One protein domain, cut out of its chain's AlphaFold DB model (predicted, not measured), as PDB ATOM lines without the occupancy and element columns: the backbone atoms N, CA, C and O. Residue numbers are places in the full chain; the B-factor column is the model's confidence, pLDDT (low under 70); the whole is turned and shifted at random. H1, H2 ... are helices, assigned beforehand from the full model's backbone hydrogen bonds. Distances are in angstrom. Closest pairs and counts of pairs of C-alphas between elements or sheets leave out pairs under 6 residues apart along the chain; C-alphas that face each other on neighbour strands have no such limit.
ATOM      1  N   LEU A 241      11.301  34.356 137.000       81.06
ATOM      2  CA  LEU A 241      12.679  34.502 137.494       81.06
ATOM      3  C   LEU A 241      12.750  34.990 138.954       81.06
ATOM      4  O   LEU A 241      12.056  35.944 139.314       81.06
ATOM      5  N   PRO A 242      13.652  34.424 139.786       87.00
ATOM      6  CA  PRO A 242      14.005  34.982 141.093       87.00
ATOM      7  C   PRO A 242      14.401  36.466 141.021       87.00
ATOM      8  O   PRO A 242      15.004  36.909 140.045       87.00
ATOM      9  N   GLU A 243      14.121  37.243 142.077       86.31
ATOM     10  CA  GLU A 243      14.355  38.702 142.092       86.31
ATOM     11  C   GLU A 243      15.822  39.078 141.798       86.31
ATOM     12  O   GLU A 243      16.093  40.094 141.155       86.31
ATOM     13  N   ASP A 244      16.789  38.271 142.246       87.75
ATOM     14  CA  ASP A 244      18.206  38.504 141.965       87.75
ATOM     15  C   ASP A 244      18.558  38.222 140.496       87.75
ATOM     16  O   ASP A 244      19.258  39.027 139.880       87.75
ATOM     17  N   GLU A 245      18.021  37.152 139.911       89.25
ATOM     18  CA  GLU A 245      18.203  36.807 138.495       89.25
ATOM     19  C   GLU A 245      17.515  37.829 137.568       89.25
ATOM     20  O   GLU A 245      18.144  38.341 136.638       89.25
ATOM     21  N   ALA A 246      16.288  38.255 137.880       88.06
ATOM     22  CA  ALA A 246      15.596  39.328 137.160       88.06
ATOM     23  C   ALA A 246      16.364  40.667 137.220       88.06
ATOM     24  O   ALA A 246      16.434  41.404 136.233       88.06
ATOM     25  N   LYS A 247      16.998  40.972 138.359       90.06
ATOM     26  CA  LYS A 247      17.829  42.174 138.539       90.06
ATOM     27  C   LYS A 247      19.140  42.122 137.754       90.06
ATOM     28  O   LYS A 247      19.612  43.169 137.317       90.06
ATOM     29  N   PHE A 248      19.713  40.935 137.570       92.88
ATOM     30  CA  PHE A 248      20.847  40.707 136.670       92.88
ATOM     31  C   PHE A 248      20.448  40.994 135.214       92.88
ATOM     32  O   PHE A 248      21.117  41.783 134.546       92.88
ATOM     33  N   VAL A 249      19.303  40.468 134.761       92.56
ATOM     34  CA  VAL A 249      18.751  40.734 133.419       92.56
ATOM     35  C   VAL A 249      18.470  42.234 133.206       92.56
ATOM     36  O   VAL A 249      18.850  42.791 132.175       92.56
ATOM     37  N   ASP A 250      17.890  42.931 134.190       89.31
ATOM     38  CA  ASP A 250      17.663  44.388 134.129       89.31
ATOM     39  C   ASP A 250      18.977  45.216 134.167       89.31
ATOM     40  O   ASP A 250      18.999  46.352 133.685       89.31
ATOM     41  N   ASP A 251      20.084  44.693 134.714       89.62
ATOM     42  CA  ASP A 251      21.402  45.354 134.671       89.62
ATOM     43  C   ASP A 251      22.126  45.143 133.324       89.62
ATOM     44  O   ASP A 251      22.775  46.079 132.853       89.62
ATOM     45  N   ILE A 252      21.959  43.994 132.648       91.06
ATOM     46  CA  ILE A 252      22.480  43.749 131.279       91.06
ATOM     47  C   ILE A 252      21.978  44.819 130.300       91.06
ATOM     48  O   ILE A 252      22.756  45.356 129.508       91.06
ATOM     49  N   LYS A 253      20.693  45.183 130.396       89.00
ATOM     50  CA  LYS A 253      20.050  46.198 129.540       89.00
ATOM     51  C   LYS A 253      20.628  47.613 129.736       89.00
ATOM     52  O   LYS A 253      20.425  48.494 128.902       89.00
ATOM     53  N   GLN A 254      21.391  47.864 130.806       88.06
ATOM     54  CA  GLN A 254      21.971  49.176 131.132       88.06
ATOM     55  C   GLN A 254      23.365  49.392 130.511       88.06
ATOM     56  O   GLN A 254      24.273  49.901 131.172       88.06
ATOM     57  N   VAL A 255      23.546  49.065 129.225       87.38
ATOM     58  CA  VAL A 255      24.842  49.145 128.513       87.38
ATOM     59  C   VAL A 255      25.581  50.467 128.700       87.38
ATOM     60  O   VAL A 255      26.788  50.451 128.918       87.38
ATOM     61  N   THR A 256      24.891  51.610 128.670       85.75
ATOM     62  CA  THR A 256      25.528  52.920 128.900       85.75
ATOM     63  C   THR A 256      26.176  53.008 130.281       85.75
ATOM     64  O   THR A 256      27.280  53.531 130.401       85.75
ATOM     65  N   SER A 257      25.512  52.486 131.316       87.62
ATOM     66  CA  SER A 257      26.034  52.451 132.685       87.62
ATOM     67  C   SER A 257      27.205  51.480 132.797       87.62
ATOM     68  O   SER A 257      28.233  51.844 133.358       87.62
ATOM     69  N   LEU A 258      27.072  50.273 132.230       89.25
ATOM     70  CA  LEU A 258      28.133  49.261 132.235       89.25
ATOM     71  C   LEU A 258      29.394  49.786 131.541       89.25
ATOM     72  O   LEU A 258      30.455  49.793 132.154       89.25
ATOM     73  N   MET A 259      29.258  50.321 130.324       90.06
ATOM     74  CA  MET A 259      30.341  50.969 129.580       90.06
ATOM     75  C   MET A 259      30.959  52.127 130.375       90.06
ATOM     76  O   MET A 259      32.176  52.257 130.410       90.06
ATOM     77  N   GLN A 260      30.163  52.968 131.043       86.38
ATOM     78  CA  GLN A 260      30.715  54.083 131.817       86.38
ATOM     79  C   GLN A 260      31.525  53.602 133.033       86.38
ATOM     80  O   GLN A 260      32.621  54.109 133.253       86.38
ATOM     81  N   PHE A 261      31.042  52.606 133.786       86.19
ATOM     82  CA  PHE A 261      31.803  52.015 134.896       86.19
ATOM     83  C   PHE A 261      33.087  51.335 134.414       86.19
ATOM     84  O   PHE A 261      34.122  51.436 135.066       86.19
ATOM     85  N   ASP A 262      33.023  50.676 133.259       86.19
ATOM     86  CA  ASP A 262      34.151  50.024 132.600       86.19
ATOM     87  C   ASP A 262      35.251  51.047 132.241       86.19
ATOM     88  O   ASP A 262      36.412  50.858 132.611       86.19
ATOM     89  N   LEU A 263      34.871  52.190 131.650       82.69
ATOM     90  CA  LEU A 263      35.763  53.315 131.322       82.69
ATOM     91  C   LEU A 263      36.289  54.098 132.539       82.69
ATOM     92  O   LEU A 263      37.350  54.719 132.451       82.69
ATOM     93  N   GLU A 264      35.542  54.130 133.644       80.94
ATOM     94  CA  GLU A 264      35.942  54.782 134.902       80.94
ATOM     95  C   GLU A 264      36.802  53.876 135.799       80.94
ATOM     96  O   GLU A 264      37.491  54.367 136.702       80.94
ATOM     97  N   SER A 265      36.780  52.563 135.558       72.50
ATOM     98  CA  SER A 265      37.570  51.592 136.310       72.50
ATOM     99  C   SER A 265      39.073  51.797 136.095       72.50
ATOM    100  O   SER A 265      39.538  52.261 135.054       72.50
ATOM    101  N   LYS A 266      39.881  51.408 137.088       60.50
ATOM    102  CA  LYS A 266      41.351  51.397 136.959       60.50
ATOM    103  C   LYS A 266      41.871  50.162 136.213       60.50
ATOM    104  O   LYS A 266      43.081  49.921 136.221       60.50
ATOM    105  N   ASN A 267      40.984  49.371 135.612       61.19
ATOM    106  CA  ASN A 267      41.327  48.081 135.041       61.19
ATOM    107  C   ASN A 267      42.081  48.298 133.720       61.19
ATOM    108  O   ASN A 267      41.513  48.598 132.675       61.19
ATOM    109  N   MET A 268      43.407  48.184 133.819       57.12
ATOM    110  CA  MET A 268      44.369  48.268 132.717       57.12
ATOM    111  C   MET A 268      44.052  47.235 131.608       57.12
ATOM    112  O   MET A 268      43.370  46.239 131.869       57.12
ATOM    113  N   PRO A 269      44.513  47.452 130.357       58.81
ATOM    114  CA  PRO A 269      43.728  47.157 129.147       58.81
ATOM    115  C   PRO A 269      43.538  45.678 128.755       58.81
ATOM    116  O   PRO A 269      43.056  45.408 127.659       58.81
ATOM    117  N   MET A 270      43.888  44.722 129.618       62.41
ATOM    118  CA  MET A 270      43.851  43.283 129.321       62.41
ATOM    119  C   MET A 270      42.724  42.506 130.025       62.41
ATOM    120  O   MET A 270      42.554  41.325 129.746       62.41
ATOM    121  N   THR A 271      41.935  43.134 130.905       75.75
ATOM    122  CA  THR A 271      40.781  42.456 131.542       75.75
ATOM    123  C   THR A 271      39.592  42.289 130.586       75.75
ATOM    124  O   THR A 271      39.545  42.927 129.526       75.75
ATOM    125  N   ASN A 272      38.606  41.467 130.952       83.44
ATOM    126  CA  ASN A 272      37.323  41.387 130.239       83.44
ATOM    127  C   ASN A 272      36.534  42.706 130.309       83.44
ATOM    128  O   ASN A 272      36.775  43.530 131.191       83.44
ATOM    129  N   THR A 273      35.562  42.919 129.412       89.00
ATOM    130  CA  THR A 273      34.594  44.008 129.630       89.00
ATOM    131  C   THR A 273      33.710  43.662 130.823       89.00
ATOM    132  O   THR A 273      33.394  42.489 131.041       89.00
ATOM    133  N   LEU A 274      33.264  44.672 131.572       89.75
ATOM    134  CA  LEU A 274      32.356  44.478 132.705       89.75
ATOM    135  C   LEU A 274      31.095  43.680 132.324       89.75
ATOM    136  O   LEU A 274      30.590  42.900 133.126       89.75
ATOM    137  N   MET A 275      30.599  43.847 131.094       92.75
ATOM    138  CA  MET A 275      29.445  43.102 130.584       92.75
ATOM    139  C   MET A 275      29.782  41.642 130.240       92.75
ATOM    140  O   MET A 275      28.973  40.767 130.542       92.75
ATOM    141  N   SER A 276      30.955  41.358 129.655       92.31
ATOM    142  CA  SER A 276      31.416  39.974 129.464       92.31
ATOM    143  C   SER A 276      31.560  39.257 130.806       92.31
ATOM    144  O   SER A 276      31.068  38.141 130.935       92.31
ATOM    145  N   GLU A 277      32.195  39.902 131.792       90.75
ATOM    146  CA  GLU A 277      32.408  39.333 133.128       90.75
ATOM    147  C   GLU A 277      31.074  39.028 133.815       90.75
ATOM    148  O   GLU A 277      30.815  37.889 134.194       90.75
ATOM    149  N   LEU A 278      30.188  40.029 133.884       91.94
ATOM    150  CA  LEU A 278      28.878  39.919 134.523       91.94
ATOM    151  C   LEU A 278      28.057  38.753 133.956       91.94
ATOM    152  O   LEU A 278      27.466  38.001 134.724       91.94
ATOM    153  N   ILE A 279      28.004  38.598 132.631       94.56
ATOM    154  CA  ILE A 279      27.218  37.522 132.011       94.56
ATOM    155  C   ILE A 279      27.911  36.168 132.196       94.56
ATOM    156  O   ILE A 279      27.249  35.189 132.539       94.56
ATOM    157  N   PHE A 280      29.232  36.098 132.006       93.31
ATOM    158  CA  PHE A 280      29.980  34.849 132.130       93.31
ATOM    159  C   PHE A 280      29.939  34.292 133.559       93.31
ATOM    160  O   PHE A 280      29.511  33.152 133.754       93.31
ATOM    161  N   GLU A 281      30.305  35.098 134.563       89.88
ATOM    162  CA  GLU A 281      30.318  34.663 135.963       89.88
ATOM    163  C   GLU A 281      28.936  34.207 136.431       89.88
ATOM    164  O   GLU A 281      28.827  33.163 137.071       89.88
ATOM    165  N   ILE A 282      27.872  34.954 136.114       91.62
ATOM    166  CA  ILE A 282      26.529  34.652 136.621       91.62
ATOM    167  C   ILE A 282      25.941  33.405 135.965       91.62
ATOM    168  O   ILE A 282      25.420  32.551 136.685       91.62
ATOM    169  N   LEU A 283      26.067  33.238 134.643       93.69
ATOM    170  CA  LEU A 283      25.558  32.036 133.975       93.69
ATOM    171  C   LEU A 283      26.305  30.768 134.420       93.69
ATOM    172  O   LEU A 283      25.670  29.734 134.634       93.69
ATOM    173  N   ILE A 284      27.626  30.843 134.632       91.00
ATOM    174  CA  ILE A 284      28.405  29.721 135.176       91.00
ATOM    175  C   ILE A 284      28.045  29.467 136.649       91.00
ATOM    176  O   ILE A 284      27.687  28.345 137.011       91.00
ATOM    177  N   LYS A 285      28.066  30.497 137.507       89.06
ATOM    178  CA  LYS A 285      27.812  30.362 138.952       89.06
ATOM    179  C   LYS A 285      26.399  29.869 139.265       89.06
ATOM    180  O   LYS A 285      26.232  29.028 140.148       89.06
ATOM    181  N   LYS A 286      25.378  30.377 138.567       89.00
ATOM    182  CA  LYS A 286      23.979  29.952 138.746       89.00
ATOM    183  C   LYS A 286      23.662  28.635 138.016       89.00
ATOM    184  O   LYS A 286      22.511  28.207 138.087       89.00
ATOM    185  N   LYS A 287      24.655  27.997 137.369       88.88
ATOM    186  CA  LYS A 287      24.540  26.743 136.598       88.88
ATOM    187  C   LYS A 287      23.460  26.817 135.513       88.88
ATOM    188  O   LYS A 287      22.618  25.933 135.395       88.88
ATOM    189  N   ALA A 288      23.477  27.890 134.723       88.81
ATOM    190  CA  ALA A 288      22.440  28.158 133.729       88.81
ATOM    191  C   ALA A 288      22.283  27.009 132.709       88.81
ATOM    192  O   ALA A 288      21.170  26.627 132.358       88.81
ATOM    193  N   PHE A 289      23.410  26.401 132.324       90.50
ATOM    194  CA  PHE A 289      23.513  25.281 131.379       90.50
ATOM    195  C   PHE A 289      23.292  23.883 131.998       90.50
ATOM    196  O   PHE A 289      23.509  22.881 131.320       90.50
ATOM    197  N   ASP A 290      22.878  23.814 133.271       87.25
ATOM    198  CA  ASP A 290      22.460  22.581 133.957       87.25
ATOM    199  C   ASP A 290      20.926  22.588 134.184       87.25
ATOM    200  O   ASP A 290      20.437  22.152 135.226       87.25
ATOM    201  N   GLY A 291      20.153  23.120 133.223       78.25
ATOM    202  CA  GLY A 291      18.683  23.070 133.239       78.25
ATOM    203  C   GLY A 291      17.941  24.321 133.738       78.25
ATOM    204  O   GLY A 291      16.777  24.205 134.111       78.25
ATOM    205  N   LYS A 292      18.557  25.514 133.726       85.00
ATOM    206  CA  LYS A 292      17.839  26.796 133.907       85.00
ATOM    207  C   LYS A 292      17.638  27.507 132.568       85.00
ATOM    208  O   LYS A 292      18.261  28.535 132.289       85.00
ATOM    209  N   GLU A 293      16.763  26.950 131.740       85.00
ATOM    210  CA  GLU A 293      16.500  27.484 130.400       85.00
ATOM    211  C   GLU A 293      15.903  28.904 130.455       85.00
ATOM    212  O   GLU A 293      16.371  29.766 129.715       85.00
ATOM    213  N   ASP A 294      15.031  29.206 131.429       88.81
ATOM    214  CA  ASP A 294      14.456  30.549 131.655       88.81
ATOM    215  C   ASP A 294      15.522  31.655 131.815       88.81
ATOM    216  O   ASP A 294      15.383  32.759 131.285       88.81
ATOM    217  N   LEU A 295      16.616  31.370 132.535       91.00
ATOM    218  CA  LEU A 295      17.703  32.333 132.761       91.00
ATOM    219  C   LEU A 295      18.533  32.550 131.487       91.00
ATOM    220  O   LEU A 295      18.966  33.674 131.214       91.00
ATOM    221  N   LEU A 296      18.748  31.491 130.699       91.12
ATOM    222  CA  LEU A 296      19.415  31.582 129.399       91.12
ATOM    223  C   LEU A 296      18.555  32.358 128.395       91.12
ATOM    224  O   LEU A 296      19.073  33.247 127.718       91.12
ATOM    225  N   GLU A 297      17.253  32.072 128.330       91.00
ATOM    226  CA  GLU A 297      16.313  32.767 127.451       91.00
ATOM    227  C   GLU A 297      16.215  34.252 127.811       91.00
ATOM    228  O   GLU A 297      16.467  35.097 126.954       91.00
ATOM    229  N   ALA A 298      15.978  34.600 129.078       91.81
ATOM    230  CA  ALA A 298      15.897  36.000 129.498       91.81
ATOM    231  C   ALA A 298      17.211  36.775 129.270       91.81
ATOM    232  O   ALA A 298      17.183  37.961 128.929       91.81
ATOM    233  N   THR A 299      18.365  36.108 129.400       93.75
ATOM    234  CA  THR A 299      19.672  36.692 129.057       93.75
ATOM    235  C   THR A 299      19.794  36.948 127.552       93.75
ATOM    236  O   THR A 299      20.209  38.037 127.152       93.75
ATOM    237  N   ASN A 300      19.387  35.989 126.714       92.88
ATOM    238  CA  ASN A 300      19.358  36.144 125.256       92.88
ATOM    239  C   ASN A 300      18.409  37.271 124.825       92.88
ATOM    240  O   ASN A 300      18.809  38.137 124.048       92.88
ATOM    241  N   THR A 301      17.196  37.315 125.378       92.50
ATOM    242  CA  THR A 301      16.203  38.367 125.116       92.50
ATOM    243  C   THR A 301      16.741  39.744 125.507       92.50
ATOM    244  O   THR A 301      16.634  40.688 124.727       92.50
ATOM    245  N   ALA A 302      17.413  39.877 126.657       92.31
ATOM    246  CA  ALA A 302      18.032  41.142 127.055       92.31
ATOM    247  C   ALA A 302      19.199  41.573 126.151       92.31
ATOM    248  O   ALA A 302      19.349  42.771 125.887       92.31
ATOM    249  N   LEU A 303      20.006  40.633 125.650       93.12
ATOM    250  CA  LEU A 303      21.040  40.920 124.652       93.12
ATOM    251  C   LEU A 303      20.420  41.374 123.323       93.12
ATOM    252  O   LEU A 303      20.804  42.421 122.801       93.12
ATOM    253  N   GLU A 304      19.433  40.642 122.807       91.44
ATOM    254  CA  GLU A 304      18.769  40.931 121.531       91.44
ATOM    255  C   GLU A 304      18.001  42.263 121.563       91.44
ATOM    256  O   GLU A 304      18.157  43.061 120.640       91.44
ATOM    257  N   GLU A 305      17.259  42.569 122.638       90.25
ATOM    258  CA  GLU A 305      16.642  43.892 122.865       90.25
ATOM    259  C   GLU A 305      17.681  45.018 122.770       90.25
ATOM    260  O   GLU A 305      17.452  46.065 122.159       90.25
ATOM    261  N   THR A 306      18.848  44.795 123.376       90.00
ATOM    262  CA  THR A 306      19.895  45.809 123.481       90.00
ATOM    263  C   THR A 306      20.617  46.030 122.150       90.00
ATOM    264  O   THR A 306      20.910  47.175 121.809       90.00
ATOM    265  N   ILE A 307      20.855  44.971 121.369       90.12
ATOM    266  CA  ILE A 307      21.405  45.039 119.999       90.12
ATOM    267  C   ILE A 307      20.388  45.678 119.040       90.12
ATOM    268  O   ILE A 307      20.745  46.502 118.189       90.12
ATOM    269  N   SER A 308      19.108  45.334 119.194       87.62
ATOM    270  CA  SER A 308      18.018  45.812 118.339       87.62
ATOM    271  C   SER A 308      17.712  47.298 118.527       87.62
ATOM    272  O   SER A 308      17.238  47.928 117.591       87.62
ATOM    273  N   ASN A 309      18.071  47.905 119.662       85.25
ATOM    274  CA  ASN A 309      17.845  49.327 119.946       85.25
ATOM    275  C   ASN A 309      18.388  50.265 118.843       85.25
ATOM    276  O   ASN A 309      19.597  50.351 118.610       85.25
ATOM    277  N   ASP A 310      17.504  50.983 118.147       76.94
ATOM    278  CA  ASP A 310      17.847  51.881 117.029       76.94
ATOM    279  C   ASP A 310      18.686  53.105 117.432       76.94
ATOM    280  O   ASP A 310      19.305  53.742 116.582       76.94
ATOM    281  N   LEU A 311      18.738  53.431 118.727       80.50
ATOM    282  CA  LEU A 311      19.449  54.593 119.264       80.50
ATOM    283  C   LEU A 311      20.869  54.264 119.765       80.50
ATOM    284  O   LEU A 311      21.446  55.040 120.528       80.50
ATOM    285  N   LEU A 312      21.442  53.127 119.350       83.81
ATOM    286  CA  LEU A 312      22.832  52.769 119.653       83.81
ATOM    287  C   LEU A 312      23.823  53.742 118.997       83.81
ATOM    288  O   LEU A 312      23.952  53.813 117.776       83.81
ATOM    289  N   PHE A 313      24.600  54.444 119.821       87.94
ATOM    290  CA  PHE A 313      25.735  55.248 119.365       87.94
ATOM    291  C   PHE A 313      26.960  54.363 119.081       87.94
ATOM    292  O   PHE A 313      27.159  53.345 119.745       87.94
ATOM    293  N   VAL A 314      27.851  54.803 118.179       90.75
ATOM    294  CA  VAL A 314      29.080  54.075 117.775       90.75
ATOM    295  C   VAL A 314      29.845  53.489 118.969       90.75
ATOM    296  O   VAL A 314      30.172  52.308 118.965       90.75
ATOM    297  N   LYS A 315      30.070  54.267 120.039       90.44
ATOM    298  CA  LYS A 315      30.774  53.784 121.243       90.44
ATOM    299  C   LYS A 315      30.071  52.618 121.947       90.44
ATOM    300  O   LYS A 315      30.748  51.687 122.369       90.44
ATOM    301  N   GLN A 316      28.743  52.656 122.055       91.44
ATOM    302  CA  GLN A 316      27.959  51.575 122.663       91.44
ATOM    303  C   GLN A 316      27.970  50.330 121.773       91.44
ATOM    304  O   GLN A 316      28.112  49.226 122.285       91.44
ATOM    305  N   ALA A 317      27.878  50.506 120.450       93.56
ATOM    306  CA  ALA A 317      27.963  49.408 119.494       93.56
ATOM    307  C   ALA A 317      29.347  48.728 119.522       93.56
ATOM    308  O   ALA A 317      29.412  47.504 119.591       93.56
ATOM    309  N   ILE A 318      30.447  49.492 119.584       94.56
ATOM    310  CA  ILE A 318      31.812  48.952 119.760       94.56
ATOM    311  C   ILE A 318      31.958  48.249 121.123       94.56
ATOM    312  O   ILE A 318      32.528  47.160 121.188       94.56
ATOM    313  N   TYR A 319      31.429  48.824 122.211       94.12
ATOM    314  CA  TYR A 319      31.457  48.196 123.540       94.12
ATOM    315  C   TYR A 319      30.696  46.863 123.569       94.12
ATOM    316  O   TYR A 319      31.219  45.860 124.057       94.12
ATOM    317  N   LEU A 320      29.487  46.823 123.004       95.12
ATOM    318  CA  LEU A 320      28.708  45.593 122.848       95.12
ATOM    319  C   LEU A 320      29.443  44.575 121.971       95.12
ATOM    320  O   LEU A 320      29.504  43.401 122.326       95.12
ATOM    321  N   TYR A 321      30.062  45.019 120.875       94.56
ATOM    322  CA  TYR A 321      30.796  44.149 119.959       94.56
ATOM    323  C   TYR A 321      32.001  43.520 120.663       94.56
ATOM    324  O   TYR A 321      32.169  42.303 120.607       94.56
ATOM    325  N   SER A 322      32.765  44.306 121.433       93.00
ATOM    326  CA  SER A 322      33.815  43.805 122.335       93.00
ATOM    327  C   SER A 322      33.278  42.817 123.376       93.00
ATOM    328  O   SER A 322      33.914  41.803 123.658       93.00
ATOM    329  N   SER A 323      32.099  43.098 123.939       93.81
ATOM    330  CA  SER A 323      31.537  42.325 125.051       93.81
ATOM    331  C   SER A 323      31.019  40.956 124.607       93.81
ATOM    332  O   SER A 323      31.348  39.944 125.224       93.81
ATOM    333  N   ILE A 324      30.242  40.911 123.523       94.94
ATOM    334  CA  ILE A 324      29.616  39.687 123.003       94.94
ATOM    335  C   ILE A 324      30.656  38.814 122.289       94.94
ATOM    336  O   ILE A 324      30.672  37.603 122.493       94.94
ATOM    337  N   SER A 325      31.576  39.410 121.519       91.94
ATOM    338  CA  SER A 325      32.661  38.651 120.874       91.94
ATOM    339  C   SER A 325      33.572  37.968 121.890       91.94
ATOM    340  O   SER A 325      33.866  36.780 121.756       91.94
ATOM    341  N   ARG A 326      33.944  38.673 122.965       90.19
ATOM    342  CA  ARG A 326      34.692  38.093 124.081       90.19
ATOM    343  C   ARG A 326      33.872  37.028 124.811       90.19
ATOM    344  O   ARG A 326      34.389  35.940 125.019       90.19
ATOM    345  N   LEU A 327      32.592  37.273 125.110       92.38
ATOM    346  CA  LEU A 327      31.705  36.288 125.749       92.38
ATOM    347  C   LEU A 327      31.596  34.977 124.943       92.38
ATOM    348  O   LEU A 327      31.637  33.891 125.518       92.38
ATOM    349  N   CYS A 328      31.526  35.075 123.613       92.44
ATOM    350  CA  CYS A 328      31.526  33.931 122.701       92.44
ATOM    351  C   CYS A 328      32.826  33.112 122.812       92.44
ATOM    352  O   CYS A 328      32.771  31.889 122.945       92.44
ATOM    353  N   LEU A 329      33.990  33.777 122.856       89.12
ATOM    354  CA  LEU A 329      35.289  33.125 123.076       89.12
ATOM    355  C   LEU A 329      35.392  32.456 124.462       89.12
ATOM    356  O   LEU A 329      35.987  31.386 124.575       89.12
ATOM    357  N   LEU A 330      34.798  33.039 125.510       89.44
ATOM    358  CA  LEU A 330      34.784  32.437 126.852       89.44
ATOM    359  C   LEU A 330      33.942  31.160 126.892       89.44
ATOM    360  O   LEU A 330      34.426  30.112 127.320       89.44
ATOM    361  N   PHE A 331      32.711  31.208 126.377       91.94
ATOM    362  CA  PHE A 331      31.868  30.015 126.324       91.94
ATOM    363  C   PHE A 331      32.397  28.953 125.361       91.94
ATOM    364  O   PHE A 331      32.217  27.772 125.638       91.94
ATOM    365  N   LYS A 332      33.127  29.325 124.299       90.12
ATOM    366  CA  LYS A 332      33.859  28.368 123.451       90.12
ATOM    367  C   LYS A 332      34.853  27.529 124.263       90.12
ATOM    368  O   LYS A 332      34.843  26.307 124.131       90.12
ATOM    369  N   LYS A 333      35.621  28.156 125.163       88.06
ATOM    370  CA  LYS A 333      36.553  27.447 126.060       88.06
ATOM    371  C   LYS A 333      35.844  26.558 127.083       88.06
ATOM    372  O   LYS A 333      36.341  25.479 127.392       88.06
ATOM    373  N   GLU A 334      34.680  26.954 127.602       89.62
ATOM    374  CA  GLU A 334      33.902  26.073 128.495       89.62
ATOM    375  C   GLU A 334      33.170  24.950 127.748       89.62
ATOM    376  O   GLU A 334      33.020  23.848 128.280       89.62
ATOM    377  N   TYR A 335      32.776  25.170 126.491       90.19
ATOM    378  CA  TYR A 335      32.260  24.121 125.612       90.19
ATOM    379  C   TYR A 335      33.327  23.060 125.321       90.19
ATOM    380  O   TYR A 335      33.031  21.873 125.372       90.19
ATOM    381  N   GLU A 336      34.580  23.459 125.098       88.69
ATOM    382  CA  GLU A 336      35.701  22.529 124.894       88.69
ATOM    383  C   GLU A 336      35.987  21.650 126.122       88.69
ATOM    384  O   GLU A 336      36.360  20.489 125.967       88.69
ATOM    385  N   LYS A 337      35.755  22.158 127.341       87.56
ATOM    386  CA  LYS A 337      35.905  21.376 128.583       87.56
ATOM    387  C   LYS A 337      34.711  20.471 128.888       87.56
ATOM    388  O   LYS A 337      34.897  19.370 129.396       87.56
ATOM    389  N   SER A 338      33.490  20.951 128.645       86.88
ATOM    390  CA  SER A 338      32.249  20.290 129.090       86.88
ATOM    391  C   SER A 338      31.531  19.486 128.007       86.88
ATOM    392  O   SER A 338      30.740  18.605 128.329       86.88
ATOM    393  N   SER A 339      31.756  19.811 126.729       86.69
ATOM    394  CA  SER A 339      30.971  19.338 125.576       86.69
ATOM    395  C   SER A 339      29.447  19.537 125.712       86.69
ATOM    396  O   SER A 339      28.667  18.838 125.064       86.69
ATOM    397  N   SER A 340      28.995  20.492 126.539       89.88
ATOM    398  CA  SER A 340      27.564  20.739 126.776       89.88
ATOM    399  C   SER A 340      26.862  21.289 125.531       89.88
ATOM    400  O   SER A 340      27.190  22.368 125.031       89.88
ATOM    401  N   SER A 341      25.834  20.582 125.056       89.38
ATOM    402  CA  SER A 341      25.017  20.998 123.909       89.38
ATOM    403  C   SER A 341      24.306  22.338 124.135       89.38
ATOM    404  O   SER A 341      24.170  23.113 123.187       89.38
ATOM    405  N   GLN A 342      23.918  22.656 125.376       90.31
ATOM    406  CA  GLN A 342      23.323  23.951 125.722       90.31
ATOM    407  C   GLN A 342      24.336  25.098 125.572       90.31
ATOM    408  O   GLN A 342      23.998  26.121 124.973       90.31
ATOM    409  N   ILE A 343      25.596  24.917 125.997       92.38
ATOM    410  CA  ILE A 343      26.661  25.911 125.750       92.38
ATOM    411  C   ILE A 343      26.927  26.035 124.241       92.38
ATOM    412  O   ILE A 343      27.020  27.145 123.721       92.38
ATOM    413  N   GLY A 344      26.964  24.915 123.509       90.25
ATOM    414  CA  GLY A 344      27.112  24.909 122.049       90.25
ATOM    415  C   GLY A 344      26.003  25.681 121.318       90.25
ATOM    416  O   GLY A 344      26.276  26.394 120.352       90.25
ATOM    417  N   ASN A 345      24.759  25.593 121.794       91.50
ATOM    418  CA  ASN A 345      23.640  26.373 121.263       91.50
ATOM    419  C   ASN A 345      23.731  27.856 121.653       91.50
ATOM    420  O   ASN A 345      23.517  28.715 120.800       91.50
ATOM    421  N   PHE A 346      24.128  28.171 122.888       93.31
ATOM    422  CA  PHE A 346      24.339  29.552 123.333       93.31
ATOM    423  C   PHE A 346      25.445  30.256 122.530       93.31
ATOM    424  O   PHE A 346      25.264  31.393 122.103       93.31
ATOM    425  N   ILE A 347      26.543  29.560 122.207       92.31
ATOM    426  CA  ILE A 347      27.596  30.071 121.311       92.31
ATOM    427  C   ILE A 347      27.022  30.458 119.940       92.31
ATOM    428  O   ILE A 347      27.383  31.513 119.425       92.31
ATOM    429  N   LYS A 348      26.107  29.664 119.358       91.44
ATOM    430  CA  LYS A 348      25.455  30.012 118.078       91.44
ATOM    431  C   LYS A 348      24.618  31.287 118.191       91.44
ATOM    432  O   LYS A 348      24.694  32.127 117.299       91.44
ATOM    433  N   VAL A 349      23.870  31.454 119.287       92.62
ATOM    434  CA  VAL A 349      23.098  32.683 119.555       92.62
ATOM    435  C   VAL A 349      24.033  33.889 119.654       92.62
ATOM    436  O   VAL A 349      23.812  34.881 118.964       92.62
ATOM    437  N   LEU A 350      25.136  33.779 120.404       93.69
ATOM    438  CA  LEU A 350      26.149  34.836 120.482       93.69
ATOM    439  C   LEU A 350      26.789  35.134 119.116       93.69
ATOM    440  O   LEU A 350      26.977  36.301 118.782       93.69
ATOM    441  N   SER A 351      27.092  34.118 118.302       91.88
ATOM    442  CA  SER A 351      27.620  34.308 116.943       91.88
ATOM    443  C   SER A 351      26.644  35.061 116.034       91.88
ATOM    444  O   SER A 351      27.061  35.943 115.282       91.88
ATOM    445  N   GLU A 352      25.343  34.781 116.126       91.25
ATOM    446  CA  GLU A 352      24.318  35.539 115.402       91.25
ATOM    447  C   GLU A 352      24.229  36.990 115.901       91.25
ATOM    448  O   GLU A 352      24.254  37.930 115.103       91.25
ATOM    449  N   SER A 353      24.239  37.193 117.223       92.69
ATOM    450  CA  SER A 353      24.299  38.520 117.847       92.69
ATOM    451  C   SER A 353      25.520  39.334 117.393       92.69
ATOM    452  O   SER A 353      25.392  40.532 117.131       92.69
ATOM    453  N   ILE A 354      26.692  38.699 117.246       93.25
ATOM    454  CA  ILE A 354      27.920  39.331 116.734       93.25
ATOM    455  C   ILE A 354      27.738  39.779 115.279       93.25
ATOM    456  O   ILE A 354      28.084  40.919 114.971       93.25
ATOM    457  N   LYS A 355      27.174  38.933 114.400       90.44
ATOM    458  CA  LYS A 355      26.906  39.286 112.991       90.44
ATOM    459  C   LYS A 355      25.952  40.481 112.888       90.44
ATOM    460  O   LYS A 355      26.312  41.490 112.283       90.44
ATOM    461  N   LYS A 356      24.783  40.416 113.542       90.44
ATOM    462  CA  LYS A 356      23.789  41.511 113.569       90.44
ATOM    463  C   LYS A 356      24.407  42.835 114.018       90.44
ATOM    464  O   LYS A 356      24.227  43.872 113.378       90.44
ATOM    465  N   LEU A 357      25.153  42.796 115.122       92.38
ATOM    466  CA  LEU A 357      25.773  43.980 115.698       92.38
ATOM    467  C   LEU A 357      26.914  44.527 114.833       92.38
ATOM    468  O   LEU A 357      27.060  45.745 114.745       92.38
ATOM    469  N   TYR A 358      27.690  43.662 114.176       92.38
ATOM    470  CA  TYR A 358      28.727  44.072 113.231       92.38
ATOM    471  C   TYR A 358      28.130  44.827 112.043       92.38
ATOM    472  O   TYR A 358      28.561  45.945 111.767       92.38
ATOM    473  N   THR A 359      27.088  44.280 111.407       89.44
ATOM    474  CA  THR A 359      26.369  44.950 110.311       89.44
ATOM    475  C   THR A 359      25.854  46.320 110.751       89.44
ATOM    476  O   THR A 359      26.124  47.325 110.095       89.44
ATOM    477  N   LYS A 360      25.201  46.397 111.919       89.19
ATOM    478  CA  LYS A 360      24.669  47.654 112.470       89.19
ATOM    479  C   LYS A 360      25.767  48.674 112.803       89.19
ATOM    480  O   LYS A 360      25.619  49.856 112.499       89.19
ATOM    481  N   LEU A 361      26.885  48.234 113.385       92.31
ATOM    482  CA  LEU A 361      28.063  49.071 113.638       92.31
ATOM    483  C   LEU A 361      28.641  49.620 112.326       92.31
ATOM    484  O   LEU A 361      28.919  50.819 112.229       92.31
ATOM    485  N   PHE A 362      28.781  48.760 111.315       90.81
ATOM    486  CA  PHE A 362      29.322  49.133 110.015       90.81
ATOM    487  C   PHE A 362      28.404  50.110 109.274       90.81
ATOM    488  O   PHE A 362      28.886  51.106 108.745       90.81
ATOM    489  N   GLU A 363      27.082  49.922 109.318       88.88
ATOM    490  CA  GLU A 363      26.115  50.876 108.762       88.88
ATOM    491  C   GLU A 363      26.220  52.281 109.368       88.88
ATOM    492  O   GLU A 363      26.111  53.276 108.644       88.88
ATOM    493  N   ILE A 364      26.387  52.385 110.692       89.50
ATOM    494  CA  ILE A 364      26.532  53.685 111.364       89.50
ATOM    495  C   ILE A 364      27.820  54.364 110.882       89.50
ATOM    496  O   ILE A 364      27.802  55.539 110.516       89.50
ATOM    497  N   ILE A 365      28.920  53.611 110.817       92.44
ATOM    498  CA  ILE A 365      30.233  54.116 110.401       92.44
ATOM    499  C   ILE A 365      30.248  54.492 108.913       92.44
ATOM    500  O   ILE A 365      30.736  55.568 108.571       92.44
ATOM    501  N   LYS A 366      29.637  53.682 108.040       91.38
ATOM    502  CA  LYS A 366      29.467  53.945 106.602       91.38
ATOM    503  C   LYS A 366      28.744  55.270 106.344       91.38
ATOM    504  O   LYS A 366      29.191  56.056 105.513       91.38
ATOM    505  N   LYS A 367      27.682  55.572 107.104       90.44
ATOM    506  CA  LYS A 367      26.931  56.843 106.997       90.44
ATOM    507  C   LYS A 367      27.783  58.071 107.334       90.44
ATOM    508  O   LYS A 367      27.537  59.139 106.775       90.44
ATOM    509  N   ASP A 368      28.750  57.958 108.240       91.62
ATOM    510  CA  ASP A 368      29.657  59.064 108.577       91.62
ATOM    511  C   ASP A 368      30.863  59.132 107.630       91.62
ATOM    512  O   ASP A 368      31.226  60.224 107.190       91.62
ATOM    513  N   LEU A 369      31.400  57.980 107.215       95.00
ATOM    514  CA  LEU A 369      32.451  57.878 106.203       95.00
ATOM    515  C   LEU A 369      32.003  58.426 104.838       95.00
ATOM    516  O   LEU A 369      32.781  59.106 104.174       95.00
ATOM    517  N   GLN A 370      30.748  58.206 104.437       94.25
ATOM    518  CA  GLN A 370      30.185  58.766 103.205       94.25
ATOM    519  C   GLN A 370      30.220  60.301 103.225       94.25
ATOM    520  O   GLN A 370      30.834  60.908 102.351       94.25
ATOM    521  N   LYS A 371      29.652  60.938 104.262       93.38
ATOM    522  CA  LYS A 371      29.672  62.410 104.434       93.38
ATOM    523  C   LYS A 371      31.098  62.965 104.460       93.38
ATOM    524  O   LYS A 371      31.347  64.081 104.004       93.38
ATOM    525  N   LEU A 372      32.023  62.204 105.042       95.31
ATOM    526  CA  LEU A 372      33.434  62.547 105.132       95.31
ATOM    527  C   LEU A 372      34.114  62.498 103.758       95.31
ATOM    528  O   LEU A 372      34.829  63.433 103.406       95.31
ATOM    529  N   MET A 373      33.830  61.471 102.955       94.88
ATOM    530  CA  MET A 373      34.302  61.379 101.573       94.88
ATOM    531  C   MET A 373      33.770  62.554 100.742       94.88
ATOM    532  O   MET A 373      34.559  63.259 100.113       94.88
ATOM    533  N   GLU A 374      32.470  62.865 100.837       93.75
ATOM    534  CA  GLU A 374      31.889  64.047 100.183       93.75
ATOM    535  C   GLU A 374      32.598  65.346 100.601       93.75
ATOM    536  O   GLU A 374      32.867  66.208  99.764       93.75
ATOM    537  N   LEU A 375      32.921  65.523 101.888       92.88
ATOM    538  CA  LEU A 375      33.637  66.703 102.384       92.88
ATOM    539  C   LEU A 375      35.039  66.831 101.766       92.88
ATOM    540  O   LEU A 375      35.442  67.934 101.392       92.88
ATOM    541  N   ILE A 376      35.763  65.719 101.640       93.69
ATOM    542  CA  ILE A 376      37.127  65.670 101.094       93.69
ATOM    543  C   ILE A 376      37.114  65.936  99.577       93.69
ATOM    544  O   ILE A 376      37.916  66.736  99.082       93.69
ATOM    545  N   PHE A 377      36.138  65.395  98.838       94.31
ATOM    546  CA  PHE A 377      35.931  65.721  97.419       94.31
ATOM    547  C   PHE A 377      35.465  67.166  97.187       94.31
ATOM    548  O   PHE A 377      35.951  67.820  96.265       94.31
ATOM    549  N   ASN A 378      34.627  67.732  98.064       91.31
ATOM    550  CA  ASN A 378      34.270  69.159  98.029       91.31
ATOM    551  C   ASN A 378      35.480  70.091  98.267       91.31
ATOM    552  O   ASN A 378      35.446  71.259  97.877       91.31
ATOM    553  N   LYS A 379      36.558  69.587  98.884       90.62
ATOM    554  CA  LYS A 379      37.872  70.249  98.993       90.62
ATOM    555  C   LYS A 379      38.836  69.856  97.860       90.62
ATOM    556  O   LYS A 379      40.041  70.071  97.979       90.62
ATOM    557  N   SER A 380      38.326  69.256  96.785       89.69
ATOM    558  CA  SER A 380      39.088  68.754  95.634       89.69
ATOM    559  C   SER A 380      40.253  67.833  96.014       89.69
ATOM    560  O   SER A 380      41.296  67.878  95.366       89.69
ATOM    561  N   LEU A 381      40.100  67.014  97.062       91.56
ATOM    562  CA  LEU A 381      41.132  66.087  97.550       91.56
ATOM    563  C   LEU A 381      42.454  66.759  97.992       91.56
ATOM    564  O   LEU A 381      43.503  66.123  97.987       91.56
ATOM    565  N   MET A 382      42.436  68.040  98.378       86.50
ATOM    566  CA  MET A 382      43.656  68.769  98.780       86.50
ATOM    567  C   MET A 382      44.258  68.303 100.122       86.50
ATOM    568  O   MET A 382      45.416  68.597 100.405       86.50
ATOM    569  N   SER A 383      43.483  67.600 100.952       87.31
ATOM    570  CA  SER A 383      43.942  66.892 102.156       87.31
ATOM    571  C   SER A 383      43.016  65.701 102.440       87.31
ATOM    572  O   SER A 383      41.869  65.683 101.987       87.31
ATOM    573  N   CYS A 384      43.519  64.714 103.187       90.00
ATOM    574  CA  CYS A 384      42.759  63.607 103.770       90.00
ATOM    575  C   CYS A 384      42.863  63.554 105.311       90.00
ATOM    576  O   CYS A 384      42.547  62.523 105.910       90.00
ATOM    577  N   ASP A 385      43.282  64.646 105.964       89.25
ATOM    578  CA  ASP A 385      43.473  64.712 107.421       89.25
ATOM    579  C   ASP A 385      42.211  64.308 108.192       89.25
ATOM    580  O   ASP A 385      42.291  63.619 109.208       89.25
ATOM    581  N   GLU A 386      41.020  64.689 107.723       90.88
ATOM    582  CA  GLU A 386      39.766  64.329 108.386       90.88
ATOM    583  C   GLU A 386      39.457  62.826 108.283       90.88
ATOM    584  O   GLU A 386      38.924  62.257 109.235       90.88
ATOM    585  N   LEU A 387      39.850  62.165 107.184       92.25
ATOM    586  CA  LEU A 387      39.770  60.706 107.045       92.25
ATOM    587  C   LEU A 387      40.751  60.009 107.991       92.25
ATOM    588  O   LEU A 387      40.368  59.069 108.683       92.25
ATOM    589  N   ILE A 388      41.986  60.504 108.081       90.94
ATOM    590  CA  ILE A 388      42.996  59.976 109.008       90.94
ATOM    591  C   ILE A 388      42.526  60.128 110.462       90.94
ATOM    592  O   ILE A 388      42.558  59.157 111.216       90.94
ATOM    593  N   ASN A 389      42.026  61.306 110.846       91.56
ATOM    594  CA  ASN A 389      41.504  61.564 112.190       91.56
ATOM    595  C   ASN A 389      40.296  60.673 112.523       91.56
ATOM    596  O   ASN A 389      40.232  60.126 113.620       91.56
ATOM    597  N   PHE A 390      39.374  60.468 111.575       93.56
ATOM    598  CA  PHE A 390      38.242  59.548 111.740       93.56
ATOM    599  C   PHE A 390      38.702  58.102 111.978       93.56
ATOM    600  O   PHE A 390      38.224  57.446 112.903       93.56
ATOM    601  N   ILE A 391      39.671  57.620 111.193       91.94
ATOM    602  CA  ILE A 391      40.238  56.271 111.341       91.94
ATOM    603  C   ILE A 391      41.000  56.132 112.672       91.94
ATOM    604  O   ILE A 391      40.882  55.105 113.338       91.94
ATOM    605  N   ASP A 392      41.758  57.149 113.092       90.75
ATOM    606  CA  ASP A 392      42.491  57.145 114.366       90.75
ATOM    607  C   ASP A 392      41.552  57.209 115.584       90.75
ATOM    608  O   ASP A 392      41.792  56.553 116.597       90.75
ATOM    609  N   ASP A 393      40.450  57.953 115.499       91.62
ATOM    610  CA  ASP A 393      39.436  57.987 116.556       91.62
ATOM    611  C   ASP A 393      38.640  56.677 116.630       91.62
ATOM    612  O   ASP A 393      38.372  56.198 117.737       91.62
ATOM    613  N   LEU A 394      38.343  56.032 115.493       92.69
ATOM    614  CA  LEU A 394      37.846  54.651 115.474       92.69
ATOM    615  C   LEU A 394      38.847  53.701 116.145       92.69
ATOM    616  O   LEU A 394      38.462  52.998 117.079       92.69
ATOM    617  N   ARG A 395      40.130  53.731 115.759       90.94
ATOM    618  CA  ARG A 395      41.193  52.915 116.375       90.94
ATOM    619  C   ARG A 395      41.215  53.072 117.896       90.94
ATOM    620  O   ARG A 395      41.081  52.080 118.610       90.94
ATOM    621  N   LYS A 396      41.289  54.313 118.396       89.62
ATOM    622  CA  LYS A 396      41.262  54.617 119.839       89.62
ATOM    623  C   LYS A 396      40.004  54.089 120.519       89.62
ATOM    624  O   LYS A 396      40.090  53.645 121.657       89.62
ATOM    625  N   MET A 397      38.838  54.139 119.868       90.88
ATOM    626  CA  MET A 397      37.600  53.592 120.437       90.88
ATOM    627  C   MET A 397      37.622  52.060 120.506       90.88
ATOM    628  O   MET A 397      37.229  51.511 121.532       90.88
ATOM    629  N   PHE A 398      38.119  51.365 119.480       91.06
ATOM    630  CA  PHE A 398      38.283  49.905 119.516       91.06
ATOM    631  C   PHE A 398      39.323  49.467 120.568       91.06
ATOM    632  O   PHE A 398      39.069  48.515 121.308       91.06
ATOM    633  N   GLU A 399      40.443  50.192 120.694       86.75
ATOM    634  CA  GLU A 399      41.452  50.000 121.752       86.75
ATOM    635  C   GLU A 399      40.863  50.249 123.150       86.75
ATOM    636  O   GLU A 399      40.981  49.401 124.034       86.75
ATOM    637  N   GLN A 400      40.174  51.380 123.345       87.19
ATOM    638  CA  GLN A 400      39.557  51.772 124.618       87.19
ATOM    639  C   GLN A 400      38.488  50.768 125.076       87.19
ATOM    640  O   GLN A 400      38.414  50.455 126.262       87.19
ATOM    641  N   MET A 401      37.688  50.235 124.147       89.19
ATOM    642  CA  MET A 401      36.691  49.197 124.433       89.19
ATOM    643  C   MET A 401      37.279  47.780 124.449       89.19
ATOM    644  O   MET A 401      36.542  46.822 124.688       89.19
ATOM    645  N   ARG A 402      38.592  47.628 124.216       86.62
ATOM    646  CA  ARG A 402      39.352  46.366 124.266       86.62
ATOM    647  C   ARG A 402      38.828  45.295 123.305       86.62
ATOM    648  O   ARG A 402      38.770  44.113 123.659       86.62
ATOM    649  N   VAL A 403      38.434  45.694 122.096       88.69
ATOM    650  CA  VAL A 403      38.016  44.751 121.045       88.69
ATOM    651  C   VAL A 403      39.191  43.835 120.681       88.69
ATOM    652  O   VAL A 403      40.338  44.272 120.594       88.69
ATOM    653  N   THR A 404      38.920  42.548 120.460       85.31
ATOM    654  CA  THR A 404      39.905  41.565 119.984       85.31
ATOM    655  C   THR A 404      40.605  42.047 118.718       85.31
ATOM    656  O   THR A 404      39.950  42.379 117.734       85.31
ATOM    657  N   LYS A 405      41.940  41.975 118.687       83.56
ATOM    658  CA  LYS A 405      42.752  42.334 117.515       83.56
ATOM    659  C   LYS A 405      42.309  41.651 116.212       83.56
ATOM    660  O   LYS A 405      42.330  42.285 115.167       83.56
ATOM    661  N   GLU A 560      42.795  30.197 120.218       53.69
ATOM    662  CA  GLU A 560      43.041  29.311 121.373       53.69
ATOM    663  C   GLU A 560      43.841  30.004 122.502       53.69
ATOM    664  O   GLU A 560      43.496  29.903 123.683       53.69
ATOM    665  N   ASN A 561      44.849  30.812 122.148       56.09
ATOM    666  CA  ASN A 561      45.803  31.440 123.079       56.09
ATOM    667  C   ASN A 561      45.296  32.707 123.806       56.09
ATOM    668  O   ASN A 561      46.094  33.501 124.297       56.09
ATOM    669  N   TRP A 562      43.982  32.938 123.873       63.84
ATOM    670  CA  TRP A 562      43.421  34.084 124.600       63.84
ATOM    671  C   TRP A 562      43.481  33.907 126.125       63.84
ATOM    672  O   TRP A 562      42.792  33.046 126.678       63.84
ATOM    673  N   GLU A 563      44.287  34.727 126.801       64.38
ATOM    674  CA  GLU A 563      44.381  34.763 128.264       64.38
ATOM    675  C   GLU A 563      43.151  35.463 128.866       64.38
ATOM    676  O   GLU A 563      42.811  36.590 128.507       64.38
ATOM    677  N   PHE A 564      42.457  34.769 129.770       70.06
ATOM    678  CA  PHE A 564      41.315  35.307 130.504       70.06
ATOM    679  C   PHE A 564      41.820  36.036 131.744       70.06
ATOM    680  O   PHE A 564      42.291  35.396 132.684       70.06
ATOM    681  N   ILE A 565      41.707  37.364 131.755       78.62
ATOM    682  CA  ILE A 565      42.020  38.172 132.935       78.62
ATOM    683  C   ILE A 565      40.702  38.730 133.492       78.62
ATOM    684  O   ILE A 565      40.101  39.595 132.845       78.62
ATOM    685  N   PRO A 566      40.242  38.253 134.667       80.50
ATOM    686  CA  PRO A 566      39.006  38.719 135.281       80.50
ATOM    687  C   PRO A 566      38.983  40.236 135.475       80.50
ATOM    688  O   PRO A 566      39.992  40.860 135.816       80.50
ATOM    689  N   PHE A 567      37.817  40.838 135.287       83.44
ATOM    690  CA  PHE A 567      37.558  42.222 135.643       83.44
ATOM    691  C   PHE A 567      37.385  42.348 137.165       83.44
ATOM    692  O   PHE A 567      36.552  41.674 137.768       83.44
ATOM    693  N   ASP A 568      38.122  43.263 137.807       80.62
ATOM    694  CA  ASP A 568      37.966  43.525 139.243       80.62
ATOM    695  C   ASP A 568      36.658  44.281 139.537       80.62
ATOM    696  O   ASP A 568      36.588  45.521 139.514       80.62
ATOM    697  N   LEU A 569      35.615  43.510 139.849       80.00
ATOM    698  CA  LEU A 569      34.287  43.997 140.217       80.00
ATOM    699  C   LEU A 569      34.287  44.891 141.466       80.00
ATOM    700  O   LEU A 569      33.367  45.702 141.604       80.00
ATOM    701  N   SER A 570      35.298  44.810 142.345       77.19
ATOM    702  CA  SER A 570      35.372  45.618 143.575       77.19
ATOM    703  C   SER A 570      35.488  47.117 143.308       77.19
ATOM    704  O   SER A 570      35.119  47.938 144.150       77.19
ATOM    705  N   THR A 571      35.917  47.478 142.097       74.31
ATOM    706  CA  THR A 571      35.986  48.860 141.618       74.31
ATOM    707  C   THR A 571      34.627  49.433 141.179       74.31
ATOM    708  O   THR A 571      34.542  50.622 140.873       74.31
ATOM    709  N   THR A 572      33.555  48.629 141.167       79.25
ATOM    710  CA  THR A 572      32.243  48.991 140.596       79.25
ATOM    711  C   THR A 572      31.108  48.948 141.626       79.25
ATOM    712  O   THR A 572      31.167  48.191 142.596       79.25
ATOM    713  N   PRO A 573      29.992  49.672 141.404       78.31
ATOM    714  CA  PRO A 573      28.799  49.560 142.249       78.31
ATOM    715  C   PRO A 573      28.048  48.219 142.104       78.31
ATOM    716  O   PRO A 573      26.985  48.057 142.709       78.31
ATOM    717  N   LEU A 574      28.550  47.267 141.305       82.44
ATOM    718  CA  LEU A 574      27.907  45.968 141.089       82.44
ATOM    719  C   LEU A 574      28.310  44.910 142.128       82.44
ATOM    720  O   LEU A 574      27.493  44.038 142.408       82.44
ATOM    721  N   ILE A 575      29.477  45.012 142.782       80.75
ATOM    722  CA  ILE A 575      29.937  44.007 143.771       80.75
ATOM    723  C   ILE A 575      28.953  43.778 144.938       80.75
ATOM    724  O   ILE A 575      28.895  42.697 145.514       80.75
ATOM    725  N   GLY A 576      28.132  44.778 145.275       78.00
ATOM    726  CA  GLY A 576      27.101  44.667 146.315       78.00
ATOM    727  C   GLY A 576      25.795  43.985 145.879       78.00
ATOM    728  O   GLY A 576      24.863  43.908 146.683       78.00
ATOM    729  N   ARG A 577      25.664  43.544 144.620       84.50
ATOM    730  CA  ARG A 577      24.422  42.964 144.079       84.50
ATOM    731  C   ARG A 577      24.234  41.521 144.554       84.50
ATOM    732  O   ARG A 577      25.167  40.727 144.571       84.50
ATOM    733  N   ASN A 578      23.000  41.170 144.921       83.69
ATOM    734  CA  ASN A 578      22.698  39.858 145.501       83.69
ATOM    735  C   ASN A 578      22.855  38.688 144.520       83.69
ATOM    736  O   ASN A 578      23.102  37.589 144.987       83.69
ATOM    737  N   TYR A 579      22.788  38.904 143.203       85.69
ATOM    738  CA  TYR A 579      22.991  37.831 142.222       85.69
ATOM    739  C   TYR A 579      24.432  37.284 142.198       85.69
ATOM    740  O   TYR A 579      24.643  36.148 141.787       85.69
ATOM    741  N   PHE A 580      25.415  38.042 142.709       79.62
ATOM    742  CA  PHE A 580      26.778  37.547 142.951       79.62
ATOM    743  C   PHE A 580      26.894  36.654 144.197       79.62
ATOM    744  O   PHE A 580      27.973  36.113 144.452       79.62
ATOM    745  N   LYS A 581      25.822  36.471 144.976       71.19
ATOM    746  CA  LYS A 581      25.763  35.530 146.103       71.19
ATOM    747  C   LYS A 581      25.240  34.175 145.626       71.19
ATOM    748  O   LYS A 581      25.959  33.208 145.956       71.19
TER     749      LYS A 581
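What this domain is: This is residues 241 to 405 and 560 to 581 of the 581 residues of an uncharacterized protein of Entamoeba nuttalli (strain P19) (UniProt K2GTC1). An elongated helical bundle has H5 in its middle and H2 across it; the longest helix, H6, runs beyond H4 and H5, and H7 folds back along its far part. The printed part has 187 residues with seven named helices, H1 to H7 in chain order, and no named strand: all helix. It is compact, with a radius of gyration of the C-alphas of 18.3 A and spans of 62 by 33 by 33 A.

How they stand to each other: H1, residues 243 to 252, touches H4, residues 293 to 308, the same way at a shallow tilt of 26 degrees; the closest C-alphas, of Val 249 and Thr 299, are 6.0 A apart. H2, residues 255 to 264, touches the hub H5, residues 314 to 338, about perpendicular at 90 degrees; their closest C-alphas, of Met 259 and Tyr 319, are 6.7 A apart. H3, residues 274 to 285, touches residues 323 to 331 of H5 alone, with the C-alphas of Ser 276 and Ser 323 closest at 5.0 A. H5 and H6, residues 341 to 378, form a hairpin at a shallow tilt of 26 degrees, closest at the C-alphas of Cys 328 and Ile 347, 5.7 A. H6 and H7, residues 385 to 400, form another, closest at the C-alphas of Leu 372 and Leu 387, 6.9 A. H1, H3, H4, H5, H6 and H7 make an up and down bundle, each running against the one before. Every O i to N i+4 pair is within hydrogen-bond range in H1, H2, H3, H4, H5 and H7, and 33 of 34 in H6.

Where its parts are: H1 begins at C-alpha 243 (14.355, 38.702, 142.092). H5 is 35.8 A long and H6 55.5 A. H7 ends at C-alpha 400 (39.557, 51.772, 124.618).

The domain as a whole: Residues 406 to 559 are not printed, a gap of 13.6 A between C-alphas 405 and 560. No link between the helices is long. Residues 560 to 581 hold no named element. In this model, pLDDT is under 70 at residues 266 to 270 and 560 to 563.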